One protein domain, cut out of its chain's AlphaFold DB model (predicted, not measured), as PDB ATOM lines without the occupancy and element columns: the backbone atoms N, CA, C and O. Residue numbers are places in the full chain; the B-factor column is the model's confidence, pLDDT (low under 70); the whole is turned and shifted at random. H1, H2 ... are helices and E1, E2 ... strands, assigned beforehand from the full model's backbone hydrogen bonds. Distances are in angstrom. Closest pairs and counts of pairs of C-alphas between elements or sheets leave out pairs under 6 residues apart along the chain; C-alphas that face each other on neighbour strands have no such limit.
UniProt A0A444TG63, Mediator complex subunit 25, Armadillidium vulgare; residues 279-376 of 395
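AT A GLANCE: This is residues 279 to 376 of the 395 residues of the protein "Mediator complex subunit 25" of Armadillidium vulgare (UniProt A0A444TG63). A strongly twisted sheet of four strands makes the base of a loose, open model; from its edge strand E3 the chain swings out in a wide loop through two tiny helices, H1 and H2, and comes back to the other edge strand, E4. The long helix H3 starts beside the sheet, where it only grazes it with residues 354 to 359, and runs away from it, its last residues, 371 to 376, standing free. The printed part has 98 residues with three named helices and four named strands, in the order E1 E2 E3 H1 H2 E4 H3; the sheet is mixed, with the order E3 E1 E2 E4, and the class is mixed, helices and strands. The whole is loose, with a radius of gyration of the C-alphas of 16.1 A and spans of 47 by 34 by 22 A.

HOW THE PARTS SIT: E1, residues 279 to 285, and E2, residues 298 to 307, form a hairpin, antiparallel at 139 degrees; N 282 and O 301 are 2.8 A apart, within hydrogen-bond range. E2 bends by 55 degrees at residue 302. E3, residues 321 to 324, is parallel to E1 at 40 degrees, with N 324 and O 283 at 2.8 A. H1, residues 329 to 332, and H2, residues 337 to 340, are apart from each other and not on the sheet. E4, residues 346 to 350, is antiparallel to E2 at 137 degrees, with N 349 and O 304 at 2.8 A. E3, H1, H2 and E4 make a split strand-helix-strand unit, two strands running the same way with E1 and E2 between them in the sheet, and its crossover is right-handed. H3, residues 354 to 376, comes closest to E2 at the C-alphas of Asn 299 and Ser 355, 5.5 A apart; E1 and H3 are near each other. In H3, 14 of 19 O i to N i+4 pairs are within hydrogen-bond range; H1 and H2 are too short for such a pair.

IN THESE COORDINATES: E1 begins at C-alpha 279, (-30.113, 12.461, -33.844), and is 20.1 A long. E2 is 26.6 A long, E3 9.8 A, H1 5.0 A, H2 5.2 A and E4 12.4 A. H3 is 33.0 A long, from C-alpha 354 at (-18.794, 11.145, -18.170) to C-alpha 376 at (-4.503, 40.274, -12.039).

THE WHOLE: The two C-alphas farthest apart, those of Lys 316 and Thr 376, are 48.8 A apart. The printed part has no cut. The links E1 to E2 and E2 to E3 are long. Residues 331 to 343, of which 337 to 340 belong to H2, stand free. The mean pLDDT of the printed part is 72.8, and 39 residues are under 70, among them 287 to 297 and 365 to 376.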
ATOM      1  N   GLU A 279     -30.620  13.338 -34.900       93.81
ATOM      2  CA  GLU A 279     -30.113  12.461 -33.844       93.81
ATOM      3  C   GLU A 279     -28.751  11.912 -34.283       93.81
ATOM      4  O   GLU A 279     -28.585  11.506 -35.433       93.81
ATOM      5  N   GLY A 280     -27.774  11.923 -33.379       95.06
ATOM      6  CA  GLY A 280     -26.402  11.536 -33.693       95.06
ATOM      7  C   GLY A 280     -25.454  11.747 -32.519       95.06
ATOM      8  O   GLY A 280     -25.859  11.709 -31.359       95.06
ATOM      9  N   ILE A 281     -24.172  11.957 -32.812       95.31
ATOM     10  CA  ILE A 281     -23.100  12.081 -31.822       95.31
ATOM     11  C   ILE A 281     -22.517  13.494 -31.869       95.31
ATOM     12  O   ILE A 281     -22.108  13.984 -32.920       95.31
ATOM     13  N   VAL A 282     -22.441  14.145 -30.715       95.50
ATOM     14  CA  VAL A 282     -21.654  15.359 -30.503       95.50
ATOM     15  C   VAL A 282     -20.258  14.955 -30.039       95.50
ATOM     16  O   VAL A 282     -20.110  14.232 -29.052       95.50
ATOM     17  N   GLU A 283     -19.232  15.422 -30.742       94.50
ATOM     18  CA  GLU A 283     -17.831  15.120 -30.447       94.50
ATOM     19  C   GLU A 283     -17.032  16.386 -30.152       94.50
ATOM     20  O   GLU A 283     -17.176  17.391 -30.842       94.50
ATOM     21  N   PHE A 284     -16.156  16.340 -29.152       91.75
ATOM     22  CA  PHE A 284     -15.228  17.429 -28.855       91.75
ATOM     23  C   PHE A 284     -13.893  16.896 -28.346       91.75
ATOM     24  O   PHE A 284     -13.814  15.821 -27.749       91.75
ATOM     25  N   GLN A 285     -12.836  17.679 -28.546       88.56
ATOM     26  CA  GLN A 285     -11.523  17.405 -27.975       88.56
ATOM     27  C   GLN A 285     -11.226  18.412 -26.866       88.56
ATOM     28  O   GLN A 285     -11.351  19.623 -27.057       88.56
ATOM     29  N   ASP A 286     -10.821  17.906 -25.704       79.69
ATOM     30  CA  ASP A 286     -10.308  18.741 -24.626       79.69
ATOM     31  C   ASP A 286      -8.846  19.117 -24.913       79.69
ATOM     32  O   ASP A 286      -7.962  18.259 -24.958       79.69
ATOM     33  N   LYS A 287      -8.593  20.415 -25.113       68.50
ATOM     34  CA  LYS A 287      -7.251  20.951 -25.383       68.50
ATOM     35  C   LYS A 287      -6.359  20.970 -24.137       68.50
ATOM     36  O   LYS A 287      -5.141  20.947 -24.288       68.50
ATOM     37  N   ILE A 288      -6.932  20.993 -22.930       60.53
ATOM     38  CA  ILE A 288      -6.190  21.167 -21.669       60.53
ATOM     39  C   ILE A 288      -5.368  19.910 -21.337       60.53
ATOM     40  O   ILE A 288      -4.255  20.009 -20.832       60.53
ATOM     41  N   ASN A 289      -5.878  18.728 -21.691       49.88
ATOM     42  CA  ASN A 289      -5.253  17.430 -21.410       49.88
ATOM     43  C   ASN A 289      -4.388  16.881 -22.571       49.88
ATOM     44  O   ASN A 289      -4.169  15.676 -22.670       49.88
ATOM     45  N   SER A 290      -3.911  17.742 -23.478       49.91
ATOM     46  CA  SER A 290      -3.234  17.334 -24.727       49.91
ATOM     47  C   SER A 290      -1.711  17.122 -24.630       49.91
ATOM     48  O   SER A 290      -1.093  16.704 -25.603       49.91
ATOM     49  N   SER A 291      -1.088  17.397 -23.480       47.31
ATOM     50  CA  SER A 291       0.372  17.555 -23.353       47.31
ATOM     51  C   SER A 291       1.183  16.285 -23.051       47.31
ATOM     52  O   SER A 291       2.410  16.352 -23.067       47.31
ATOM     53  N   VAL A 292       0.541  15.146 -22.758       52.56
ATOM     54  CA  VAL A 292       1.230  13.922 -22.275       52.56
ATOM     55  C   VAL A 292       1.043  12.708 -23.200       52.56
ATOM     56  O   VAL A 292       1.891  11.820 -23.223       52.56
ATOM     57  N   THR A 293      -0.017  12.670 -24.014       44.56
ATOM     58  CA  THR A 293      -0.238  11.622 -25.024       44.56
ATOM     59  C   THR A 293      -0.765  12.223 -26.326       44.56
ATOM     60  O   THR A 293      -1.671  13.053 -26.310       44.56
ATOM     61  N   ASN A 294      -0.263  11.749 -27.474       43.88
ATOM     62  CA  ASN A 294      -0.640  12.212 -28.827       43.88
ATOM     63  C   ASN A 294      -2.068  11.800 -29.269       43.88
ATOM     64  O   ASN A 294      -2.356  11.650 -30.454       43.88
ATOM     65  N   SER A 295      -2.971  11.605 -28.312       47.53
ATOM     66  CA  SER A 295      -4.374  11.233 -28.485       47.53
ATOM     67  C   SER A 295      -5.237  11.998 -27.475       47.53
ATOM     68  O   SER A 295      -5.878  11.411 -26.604       47.53
ATOM     69  N   GLY A 296      -5.240  13.334 -27.579       57.88
ATOM     70  CA  GLY A 296      -6.076  14.198 -26.738       57.88
ATOM     71  C   GLY A 296      -7.533  13.724 -26.759       57.88
ATOM     72  O   GLY A 296      -8.110  13.580 -27.840       57.88
ATOM     73  N   LEU A 297      -8.092  13.426 -25.579       69.56
ATOM     74  CA  LEU A 297      -9.301  12.609 -25.441       69.56
ATOM     75  C   LEU A 297     -10.480  13.143 -26.269       69.56
ATOM     76  O   LEU A 297     -11.060  14.190 -25.964       69.56
ATOM     77  N   LEU A 298     -10.863  12.369 -27.288       84.44
ATOM     78  CA  LEU A 298     -12.061  12.598 -28.086       84.44
ATOM     79  C   LEU A 298     -13.288  12.206 -27.257       84.44
ATOM     80  O   LEU A 298     -13.630  11.032 -27.114       84.44
ATOM     81  N   ASN A 299     -13.933  13.208 -26.673       91.44
ATOM     82  CA  ASN A 299     -15.152  13.039 -25.905       91.44
ATOM     83  C   ASN A 299     -16.325  12.920 -26.884       91.44
ATOM     84  O   ASN A 299     -16.462  13.739 -27.790       91.44
ATOM     85  N   ARG A 300     -17.178  11.913 -26.683       93.50
ATOM     86  CA  ARG A 300     -18.364  11.637 -27.509       93.50
ATOM     87  C   ARG A 300     -19.606  11.651 -26.615       93.50
ATOM     88  O   ARG A 300     -19.556  11.090 -25.516       93.50
ATOM     89  N   ILE A 301     -20.687  12.293 -27.058       94.38
ATOM     90  CA  ILE A 301     -21.984  12.359 -26.363       94.38
ATOM     91  C   ILE A 301     -23.115  12.114 -27.379       94.38
ATOM     92  O   ILE A 301     -23.226  12.887 -28.331       94.38
ATOM     93  N   PRO A 302     -23.970  11.091 -27.207       93.81
ATOM     94  CA  PRO A 302     -25.204  10.958 -27.983       93.81
ATOM     95  C   PRO A 302     -26.124  12.169 -27.783       93.81
ATOM     96  O   PRO A 302     -26.271  12.675 -26.669       93.81
ATOM     97  N   CYS A 303     -26.726  12.663 -28.862       94.00
ATOM     98  CA  CYS A 303     -27.435  13.936 -28.874       94.00
ATOM     99  C   CYS A 303     -28.681  13.911 -29.764       94.00
ATOM    100  O   CYS A 303     -28.652  13.405 -30.886       94.00
ATOM    101  N   LYS A 304     -29.749  14.556 -29.287       89.88
ATOM    102  CA  LYS A 304     -30.981  14.853 -30.031       89.88
ATOM    103  C   LYS A 304     -31.135  16.356 -30.198       89.88
ATOM    104  O   LYS A 304     -31.154  17.080 -29.207       89.88
ATOM    105  N   VAL A 305     -31.255  16.826 -31.436       88.44
ATOM    106  CA  VAL A 305     -31.484  18.243 -31.740       88.44
ATOM    107  C   VAL A 305     -32.973  18.480 -31.974       88.44
ATOM    108  O   VAL A 305     -33.610  17.788 -32.769       88.44
ATOM    109  N   ILE A 306     -33.524  19.460 -31.256       83.50
ATOM    110  CA  ILE A 306     -34.951  19.814 -31.225       83.50
ATOM    111  C   ILE A 306     -35.063  21.321 -31.512       83.50
ATOM    112  O   ILE A 306     -34.369  22.101 -30.858       83.50
ATOM    113  N   PRO A 307     -35.888  21.786 -32.465       78.25
ATOM    114  CA  PRO A 307     -35.976  23.204 -32.784       78.25
ATOM    115  C   PRO A 307     -36.876  23.937 -31.777       78.25
ATOM    116  O   PRO A 307     -37.878  23.390 -31.318       78.25
ATOM    117  N   VAL A 308     -36.535  25.185 -31.430       63.00
ATOM    118  CA  VAL A 308     -37.298  25.983 -30.440       63.00
ATOM    119  C   VAL A 308     -38.671  26.413 -30.980       63.00
ATOM    120  O   VAL A 308     -39.628  26.572 -30.230       63.00
ATOM    121  N   VAL A 309     -38.777  26.572 -32.299       65.69
ATOM    122  CA  VAL A 309     -40.005  26.886 -33.047       65.69
ATOM    123  C   VAL A 309     -40.178  25.809 -34.123       65.69
ATOM    124  O   VAL A 309     -39.196  25.173 -34.505       65.69
ATOM    125  N   LYS A 310     -41.383  25.614 -34.680       61.03
ATOM    126  CA  LYS A 310     -41.588  24.806 -35.903       61.03
ATOM    127  C   LYS A 310     -40.972  25.480 -37.144       61.03
ATOM    128  O   LYS A 310     -41.675  25.930 -38.042       61.03
ATOM    129  N   ALA A 311     -39.646  25.561 -37.176       59.09
ATOM    130  CA  ALA A 311     -38.859  26.007 -38.313       59.09
ATOM    131  C   ALA A 311     -38.615  24.842 -39.287       59.09
ATOM    132  O   ALA A 311     -38.362  23.712 -38.866       59.09
ATOM    133  N   LEU A 312     -38.641  25.127 -40.591       65.00
ATOM    134  CA  LEU A 312     -38.355  24.161 -41.659       65.00
ATOM    135  C   LEU A 312     -36.839  23.924 -41.803       65.00
ATOM    136  O   LEU A 312     -36.234  24.239 -42.826       65.00
ATOM    137  N   ILE A 313     -36.211  23.389 -40.753       77.88
ATOM    138  CA  ILE A 313     -34.785  23.047 -40.756       77.88
ATOM    139  C   ILE A 313     -34.599  21.718 -41.489       77.88
ATOM    140  O   ILE A 313     -34.895  20.651 -40.955       77.88
ATOM    141  N   ASN A 314     -34.100  21.779 -42.724       81.31
ATOM    142  CA  ASN A 314     -33.751  20.584 -43.484       81.31
ATOM    143  C   ASN A 314     -32.402  20.016 -43.010       81.31
ATOM    144  O   ASN A 314     -31.338  20.522 -43.366       81.31
ATOM    145  N   THR A 315     -32.458  18.946 -42.223       84.88
ATOM    146  CA  THR A 315     -31.295  18.205 -41.701       84.88
ATOM    147  C   THR A 315     -30.856  17.048 -42.609       84.88
ATOM    148  O   THR A 315     -29.885  16.349 -42.311       84.88
ATOM    149  N   LYS A 316     -31.540  16.821 -43.741       84.00
ATOM    150  CA  LYS A 316     -31.237  15.723 -44.669       84.00
ATOM    151  C   LYS A 316     -29.855  15.919 -45.300       84.00
ATOM    152  O   LYS A 316     -29.655  16.841 -46.085       84.00
ATOM    153  N   GLY A 317     -28.926  15.017 -44.986       87.50
ATOM    154  CA  GLY A 317     -27.526  15.093 -45.425       87.50
ATOM    155  C   GLY A 317     -26.564  15.672 -44.383       87.50
ATOM    156  O   GLY A 317     -25.375  15.782 -44.665       87.50
ATOM    157  N   TRP A 318     -27.036  16.011 -43.177       89.94
ATOM    158  CA  TRP A 318     -26.145  16.234 -42.038       89.94
ATOM    159  C   TRP A 318     -25.413  14.932 -41.678       89.94
ATOM    160  O   TRP A 318     -25.961  13.838 -41.805       89.94
ATOM    161  N   SER A 319     -24.175  15.059 -41.201       92.69
ATOM    162  CA  SER A 319     -23.401  13.939 -40.657       92.69
ATOM    163  C   SER A 319     -24.069  13.357 -39.405       92.69
ATOM    164  O   SER A 319     -24.679  14.092 -38.628       92.69
ATOM    165  N   ASN A 320     -23.882  12.057 -39.153       93.50
ATOM    166  CA  ASN A 320     -24.247  11.422 -37.876       93.50
ATOM    167  C   ASN A 320     -23.349  11.887 -36.708       93.50
ATOM    168  O   ASN A 320     -23.654  11.596 -35.553       93.50
ATOM    169  N   THR A 321     -22.260  12.605 -36.999       94.50
ATOM    170  CA  THR A 321     -21.348  13.220 -36.026       94.50
ATOM    171  C   THR A 321     -21.233  14.726 -36.275       94.50
ATOM    172  O   THR A 321     -20.912  15.143 -37.390       94.50
ATOM    173  N   ILE A 322     -21.420  15.535 -35.229       94.25
ATOM    174  CA  ILE A 322     -21.161  16.983 -35.211       94.25
ATOM    175  C   ILE A 322     -19.976  17.259 -34.280       94.25
ATOM    176  O   ILE A 322     -19.994  16.864 -33.113       94.25
ATOM    177  N   HIS A 323     -18.962  17.973 -34.771       91.88
ATOM    178  CA  HIS A 323     -17.796  18.357 -33.974       91.88
ATOM    179  C   HIS A 323     -17.992  19.742 -33.335       91.88
ATOM    180  O   HIS A 323     -18.145  20.740 -34.038       91.88
ATOM    181  N   LEU A 324     -17.956  19.816 -32.002       90.75
ATOM    182  CA  LEU A 324     -17.909  21.072 -31.253       90.75
ATOM    183  C   LEU A 324     -16.465  21.573 -31.136       90.75
ATOM    184  O   LEU A 324     -15.562  20.845 -30.719       90.75
ATOM    185  N   VAL A 325     -16.268  22.857 -31.437       85.75
ATOM    186  CA  VAL A 325     -14.984  23.555 -31.307       85.75
ATOM    187  C   VAL A 325     -15.115  24.655 -30.260       85.75
ATOM    188  O   VAL A 325     -15.897  25.588 -30.424       85.75
ATOM    189  N   PHE A 326     -14.319  24.577 -29.192       83.06
ATOM    190  CA  PHE A 326     -14.243  25.649 -28.199       83.06
ATOM    191  C   PHE A 326     -13.443  26.838 -28.747       83.06
ATOM    192  O   PHE A 326     -12.265  26.696 -29.099       83.06
ATOM    193  N   LEU A 327     -14.084  28.009 -28.773       77.56
ATOM    194  CA  LEU A 327     -13.491  29.300 -29.118       77.56
ATOM    195  C   LEU A 327     -13.486  30.213 -27.876       77.56
ATOM    196  O   LEU A 327     -14.514  30.309 -27.202       77.56
ATOM    197  N   PRO A 328     -12.375  30.906 -27.559       74.81
ATOM    198  CA  PRO A 328     -12.365  31.953 -26.538       74.81
ATOM    199  C   PRO A 328     -13.365  33.070 -26.863       74.81
ATOM    200  O   PRO A 328     -13.446  33.516 -28.010       74.81
ATOM    201  N   LYS A 329     -14.084  33.584 -25.852       62.09
ATOM    202  CA  LYS A 329     -15.067  34.674 -26.042       62.09
ATOM    203  C   LYS A 329     -14.442  35.941 -26.647       62.09
ATOM    204  O   LYS A 329     -15.119  36.662 -27.370       62.09
ATOM    205  N   THR A 330     -13.154  36.182 -26.403       67.31
ATOM    206  CA  THR A 330     -12.380  37.290 -26.989       67.31
ATOM    207  C   THR A 330     -12.275  37.216 -28.512       67.31
ATOM    208  O   THR A 330     -12.256  38.252 -29.164       67.31
ATOM    209  N   LEU A 331     -12.280  36.017 -29.109       72.19
ATOM    210  CA  LEU A 331     -12.356  35.882 -30.566       72.19
ATOM    211  C   LEU A 331     -13.767  36.191 -31.081       72.19
ATOM    212  O   LEU A 331     -13.909  36.820 -32.127       72.19
ATOM    213  N   LEU A 332     -14.810  35.810 -30.336       68.12
ATOM    214  CA  LEU A 332     -16.202  36.103 -30.703       68.12
ATOM    215  C   LEU A 332     -16.501  37.612 -30.703       68.12
ATOM    216  O   LEU A 332     -17.262  38.062 -31.548       68.12
ATOM    217  N   GLN A 333     -15.839  38.401 -29.848       66.06
ATOM    218  CA  GLN A 333     -15.917  39.874 -29.860       66.06
ATOM    219  C   GLN A 333     -15.396  40.513 -31.163       66.06
ATOM    220  O   GLN A 333     -15.697  41.673 -31.428       66.06
ATOM    221  N   SER A 334     -14.627  39.779 -31.976       69.38
ATOM    222  CA  SER A 334     -14.147  40.237 -33.291       69.38
ATOM    223  C   SER A 334     -15.060  39.836 -34.461       69.38
ATOM    224  O   SER A 334     -14.863  40.299 -35.584       69.38
ATOM    225  N   VAL A 335     -16.062  38.983 -34.217       72.25
ATOM    226  CA  VAL A 335     -17.017  38.527 -35.236       72.25
ATOM    227  C   VAL A 335     -18.120  39.582 -35.392       72.25
ATOM    228  O   VAL A 335     -18.755  39.929 -34.397       72.25
ATOM    229  N   PRO A 336     -18.405  40.088 -36.609       71.62
ATOM    230  CA  PRO A 336     -19.460  41.079 -36.806       71.62
ATOM    231  C   PRO A 336     -20.835  40.592 -36.328       71.62
ATOM    232  O   PRO A 336     -21.279  39.506 -36.703       71.62
ATOM    233  N   ASN A 337     -21.551  41.433 -35.574       61.47
ATOM    234  CA  ASN A 337     -22.868  41.104 -35.005       61.47
ATOM    235  C   ASN A 337     -23.913  40.666 -36.050       61.47
ATOM    236  O   ASN A 337     -24.869  39.980 -35.697       61.47
ATOM    237  N   SER A 338     -23.734  41.008 -37.330       63.88
ATOM    238  CA  SER A 338     -24.569  40.533 -38.442       63.88
ATOM    239  C   SER A 338     -24.614  39.003 -38.566       63.88
ATOM    240  O   SER A 338     -25.662  38.468 -38.910       63.88
ATOM    241  N   TYR A 339     -23.540  38.284 -38.214       60.78
ATOM    242  CA  TYR A 339     -23.530  36.813 -38.178       60.78
ATOM    243  C   TYR A 339     -24.397  36.221 -37.053       60.78
ATOM    244  O   TYR A 339     -24.725  35.036 -37.089       60.78
ATOM    245  N   PHE A 340     -24.789  37.040 -36.072       65.19
ATOM    246  CA  PHE A 340     -25.666  36.669 -34.959       65.19
ATOM    247  C   PHE A 340     -27.058  37.314 -35.057       65.19
ATOM    248  O   PHE A 340     -27.834  37.238 -34.105       65.19
ATOM    249  N   GLN A 341     -27.417  37.916 -36.198       49.69
ATOM    250  CA  GLN A 341     -28.785  38.371 -36.448       49.69
ATOM    251  C   GLN A 341     -29.649  37.210 -36.960       49.69
ATOM    252  O   GLN A 341     -29.315  36.541 -37.934       49.69
ATOM    253  N   ASN A 342     -30.789  36.989 -36.298       59.41
ATOM    254  CA  ASN A 342     -31.761  35.923 -36.589       59.41
ATOM    255  C   ASN A 342     -31.211  34.469 -36.571       59.41
ATOM    256  O   ASN A 342     -31.518  33.691 -37.478       59.41
ATOM    257  N   PRO A 343     -30.451  34.044 -35.539       72.06
ATOM    258  CA  PRO A 343     -29.975  32.669 -35.433       72.06
ATOM    259  C   PRO A 343     -31.144  31.703 -35.197       72.06
ATOM    260  O   PRO A 343     -31.986  31.918 -34.320       72.06
ATOM    261  N   LEU A 344     -31.169  30.593 -35.938       73.06
ATOM    262  CA  LEU A 344     -32.115  29.501 -35.706       73.06
ATOM    263  C   LEU A 344     -31.796  28.819 -34.367       73.06
ATOM    264  O   LEU A 344     -30.872  28.013 -34.270       73.06
ATOM    265  N   ARG A 345     -32.565  29.149 -33.322       73.12
ATOM    266  CA  ARG A 345     -32.403  28.554 -31.989       73.12
ATOM    267  C   ARG A 345     -32.869  27.085 -32.004       73.12
ATOM    268  O   ARG A 345     -34.011  26.785 -32.362       73.12
ATOM    269  N   VAL A 346     -31.986  26.179 -31.582       79.94
ATOM    270  CA  VAL A 346     -32.245  24.740 -31.404       79.94
ATOM    271  C   VAL A 346     -31.674  24.270 -30.061       79.94
ATOM    272  O   VAL A 346     -30.638  24.763 -29.618       79.94
ATOM    273  N   PHE A 347     -32.332  23.311 -29.419       79.38
ATOM    274  CA  PHE A 347     -31.854  22.643 -28.212       79.38
ATOM    275  C   PHE A 347     -31.038  21.399 -28.569       79.38
ATOM    276  O   PHE A 347     -31.475  20.585 -29.382       79.38
ATOM    277  N   PHE A 348     -29.893  21.222 -27.908       87.88
ATOM    278  CA  PHE A 348     -29.099  19.993 -27.930       87.88
ATOM    279  C   PHE A 348     -29.409  19.190 -26.658       87.88
ATOM    280  O   PHE A 348     -28.889  19.486 -25.584       87.88
ATOM    281  N   ASN A 349     -30.278  18.184 -26.768       84.50
ATOM    282  CA  ASN A 349     -30.558  17.235 -25.694       84.50
ATOM    283  C   ASN A 349     -29.438  16.182 -25.659       84.50
ATOM    284  O   ASN A 349     -29.414  15.264 -26.482       84.50
ATOM    285  N   LEU A 350     -28.485  16.381 -24.748       89.75
ATOM    286  CA  LEU A 350     -27.261  15.593 -24.592       89.75
ATOM    287  C   LEU A 350     -27.453  14.466 -23.569       89.75
ATOM    288  O   LEU A 350     -27.892  14.712 -22.445       89.75
ATOM    289  N   GLU A 351     -27.073  13.237 -23.923       82.62
ATOM    290  CA  GLU A 351     -27.212  12.087 -23.026       82.62
ATOM    291  C   GLU A 351     -26.269  12.169 -21.808       82.62
ATOM    292  O   GLU A 351     -25.106  12.581 -21.891       82.62
ATOM    293  N   ALA A 352     -26.783  11.767 -20.641       81.94
ATOM    294  CA  ALA A 352     -26.078  11.870 -19.371       81.94
ATOM    295  C   ALA A 352     -24.918  10.865 -19.266       81.94
ATOM    296  O   ALA A 352     -25.125   9.661 -19.147       81.94
ATOM    297  N   GLY A 353     -23.680  11.364 -19.216       85.06
ATOM    298  CA  GLY A 353     -22.494  10.515 -19.087       85.06
ATOM    299  C   GLY A 353     -21.223  11.257 -18.655       85.06
ATOM    300  O   GLY A 353     -21.254  12.470 -18.422       85.06
ATOM    301  N   PRO A 354     -20.079  10.550 -18.548       84.12
ATOM    302  CA  PRO A 354     -18.794  11.145 -18.170       84.12
ATOM    303  C   PRO A 354     -18.376  12.300 -19.091       84.12
ATOM    304  O   PRO A 354     -18.008  13.363 -18.595       84.12
ATOM    305  N   SER A 355     -18.532  12.132 -20.410       87.75
ATOM    306  CA  SER A 355     -18.264  13.168 -21.418       87.75
ATOM    307  C   SER A 355     -19.097  14.438 -21.198       87.75
ATOM    308  O   SER A 355     -18.570  15.540 -21.321       87.75
ATOM    309  N   LEU A 356     -20.379  14.319 -20.815       87.69
ATOM    310  CA  LEU A 356     -21.235  15.481 -20.533       87.69
ATOM    311  C   LEU A 356     -20.788  16.226 -19.266       87.69
ATOM    312  O   LEU A 356     -20.777  17.456 -19.242       87.69
ATOM    313  N   ARG A 357     -20.348  15.498 -18.229       81.31
ATOM    314  CA  ARG A 357     -19.746  16.115 -17.033       81.31
ATOM    315  C   ARG A 357     -18.433  16.832 -17.364       81.31
ATOM    316  O   ARG A 357     -18.196  17.917 -16.840       81.31
ATOM    317  N   ASN A 358     -17.619  16.278 -18.267       85.56
ATOM    318  CA  ASN A 358     -16.408  16.945 -18.748       85.56
ATOM    319  C   ASN A 358     -16.738  18.228 -19.535       85.56
ATOM    320  O   ASN A 358     -16.217  19.293 -19.215       85.56
ATOM    321  N   LEU A 359     -17.686  18.162 -20.479       85.94
ATOM    322  CA  LEU A 359     -18.176  19.324 -21.229       85.94
ATOM    323  C   LEU A 359     -18.665  20.442 -20.292       85.94
ATOM    324  O   LEU A 359     -18.268  21.596 -20.438       85.94
ATOM    325  N   SER A 360     -19.466  20.092 -19.281       81.75
ATOM    326  CA  SER A 360     -19.940  21.023 -18.248       81.75
ATOM    327  C   SER A 360     -18.787  21.647 -17.443       81.75
ATOM    328  O   SER A 360     -18.801  22.852 -17.182       81.75
ATOM    329  N   SER A 361     -17.743  20.876 -17.113       81.25
ATOM    330  CA  SER A 361     -16.533  21.395 -16.458       81.25
ATOM    331  C   SER A 361     -15.759  22.382 -17.344       81.25
ATOM    332  O   SER A 361     -15.343  23.431 -16.858       81.25
ATOM    333  N   ILE A 362     -15.599  22.094 -18.639       82.19
ATOM    334  CA  ILE A 362     -14.905  22.978 -19.592       82.19
ATOM    335  C   ILE A 362     -15.670  24.302 -19.747       82.19
ATOM    336  O   ILE A 362     -15.088  25.381 -19.621       82.19
ATOM    337  N   LEU A 363     -16.988  24.226 -19.959       79.94
ATOM    338  CA  LEU A 363     -17.837  25.406 -20.133       79.94
ATOM    339  C   LEU A 363     -17.886  26.276 -18.865       79.94
ATOM    340  O   LEU A 363     -17.776  27.496 -18.970       79.94
ATOM    341  N   SER A 364     -17.978  25.676 -17.672       72.69
ATOM    342  CA  SER A 364     -17.984  26.428 -16.404       72.69
ATOM    343  C   SER A 364     -16.633  27.077 -16.074       72.69
ATOM    344  O   SER A 364     -16.613  28.253 -15.710       72.69
ATOM    345  N   LYS A 365     -15.500  26.384 -16.276       66.25
ATOM    346  CA  LYS A 365     -14.146  26.953 -16.078       66.25
ATOM    347  C   LYS A 365     -13.910  28.214 -16.911       66.25
ATOM    348  O   LYS A 365     -13.441  29.216 -16.376       66.25
ATOM    349  N   SER A 366     -14.366  28.219 -18.170       56.19
ATOM    350  CA  SER A 366     -14.260  29.378 -19.074       56.19
ATOM    351  C   SER A 366     -14.931  30.664 -18.557       56.19
ATOM    352  O   SER A 366     -14.664  31.753 -19.063       56.19
ATOM    353  N   HIS A 367     -15.803  30.556 -17.547       45.44
ATOM    354  CA  HIS A 367     -16.440  31.689 -16.881       45.44
ATOM    355  C   HIS A 367     -15.653  32.210 -15.664       45.44
ATOM    356  O   HIS A 367     -15.834  33.364 -15.278       45.44
ATOM    357  N   VAL A 368     -14.781  31.385 -15.072       38.53
ATOM    358  CA  VAL A 368     -14.017  31.695 -13.852       38.53
ATOM    359  C   VAL A 368     -12.655  32.311 -14.184       38.53
ATOM    360  O   VAL A 368     -12.295  33.324 -13.580       38.53
ATOM    361  N   GLU A 369     -11.931  31.780 -15.179       38.88
ATOM    362  CA  GLU A 369     -10.652  32.357 -15.642       38.88
ATOM    363  C   GLU A 369     -10.805  33.854 -16.001       38.88
ATOM    364  O   GLU A 369     -10.050  34.690 -15.510       38.88
ATOM    365  N   GLN A 370     -11.873  34.219 -16.726       41.47
ATOM    366  CA  GLN A 370     -12.172  35.602 -17.145       41.47
ATOM    367  C   GLN A 370     -12.521  36.583 -16.007       41.47
ATOM    368  O   GLN A 370     -12.691  37.788 -16.251       41.47
ATOM    369  N   LYS A 371     -12.699  36.095 -14.775       36.09
ATOM    370  CA  LYS A 371     -12.743  36.955 -13.585       36.09
ATOM    371  C   LYS A 371     -11.329  37.180 -13.046       36.09
ATOM    372  O   LYS A 371     -10.952  38.320 -12.797       36.09
ATOM    373  N   ARG A 372     -10.540  36.107 -12.955       33.97
ATOM    374  CA  ARG A 372      -9.182  36.122 -12.402       33.97
ATOM    375  C   ARG A 372      -8.206  36.954 -13.233       33.97
ATOM    376  O   ARG A 372      -7.445  37.723 -12.659       33.97
ATOM    377  N   GLU A 373      -8.274  36.860 -14.562       35.12
ATOM    378  CA  GLU A 373      -7.435  37.659 -15.472       35.12
ATOM    379  C   GLU A 373      -7.657  39.171 -15.271       35.12
ATOM    380  O   GLU A 373      -6.695  39.934 -15.167       35.12
ATOM    381  N   ARG A 374      -8.923  39.596 -15.120       38.66
ATOM    382  CA  ARG A 374      -9.289  41.001 -14.854       38.66
ATOM    383  C   ARG A 374      -8.840  41.501 -13.483       38.66
ATOM    384  O   ARG A 374      -8.528  42.681 -13.356       38.66
ATOM    385  N   GLU A 375      -8.789  40.631 -12.477       38.59
ATOM    386  CA  GLU A 375      -8.223  40.975 -11.169       38.59
ATOM    387  C   GLU A 375      -6.696  41.167 -11.301       38.59
ATOM    388  O   GLU A 375      -6.182  42.237 -10.969       38.59
ATOM    389  N   THR A 376      -5.975  40.218 -11.916       40.06
ATOM    390  CA  THR A 376      -4.503  40.274 -12.039       40.06
ATOM    391  C   THR A 376      -3.955  41.440 -12.869       40.06
ATOM    392  O   THR A 376      -2.897  41.974 -12.532       40.06
TER     393      THR A 376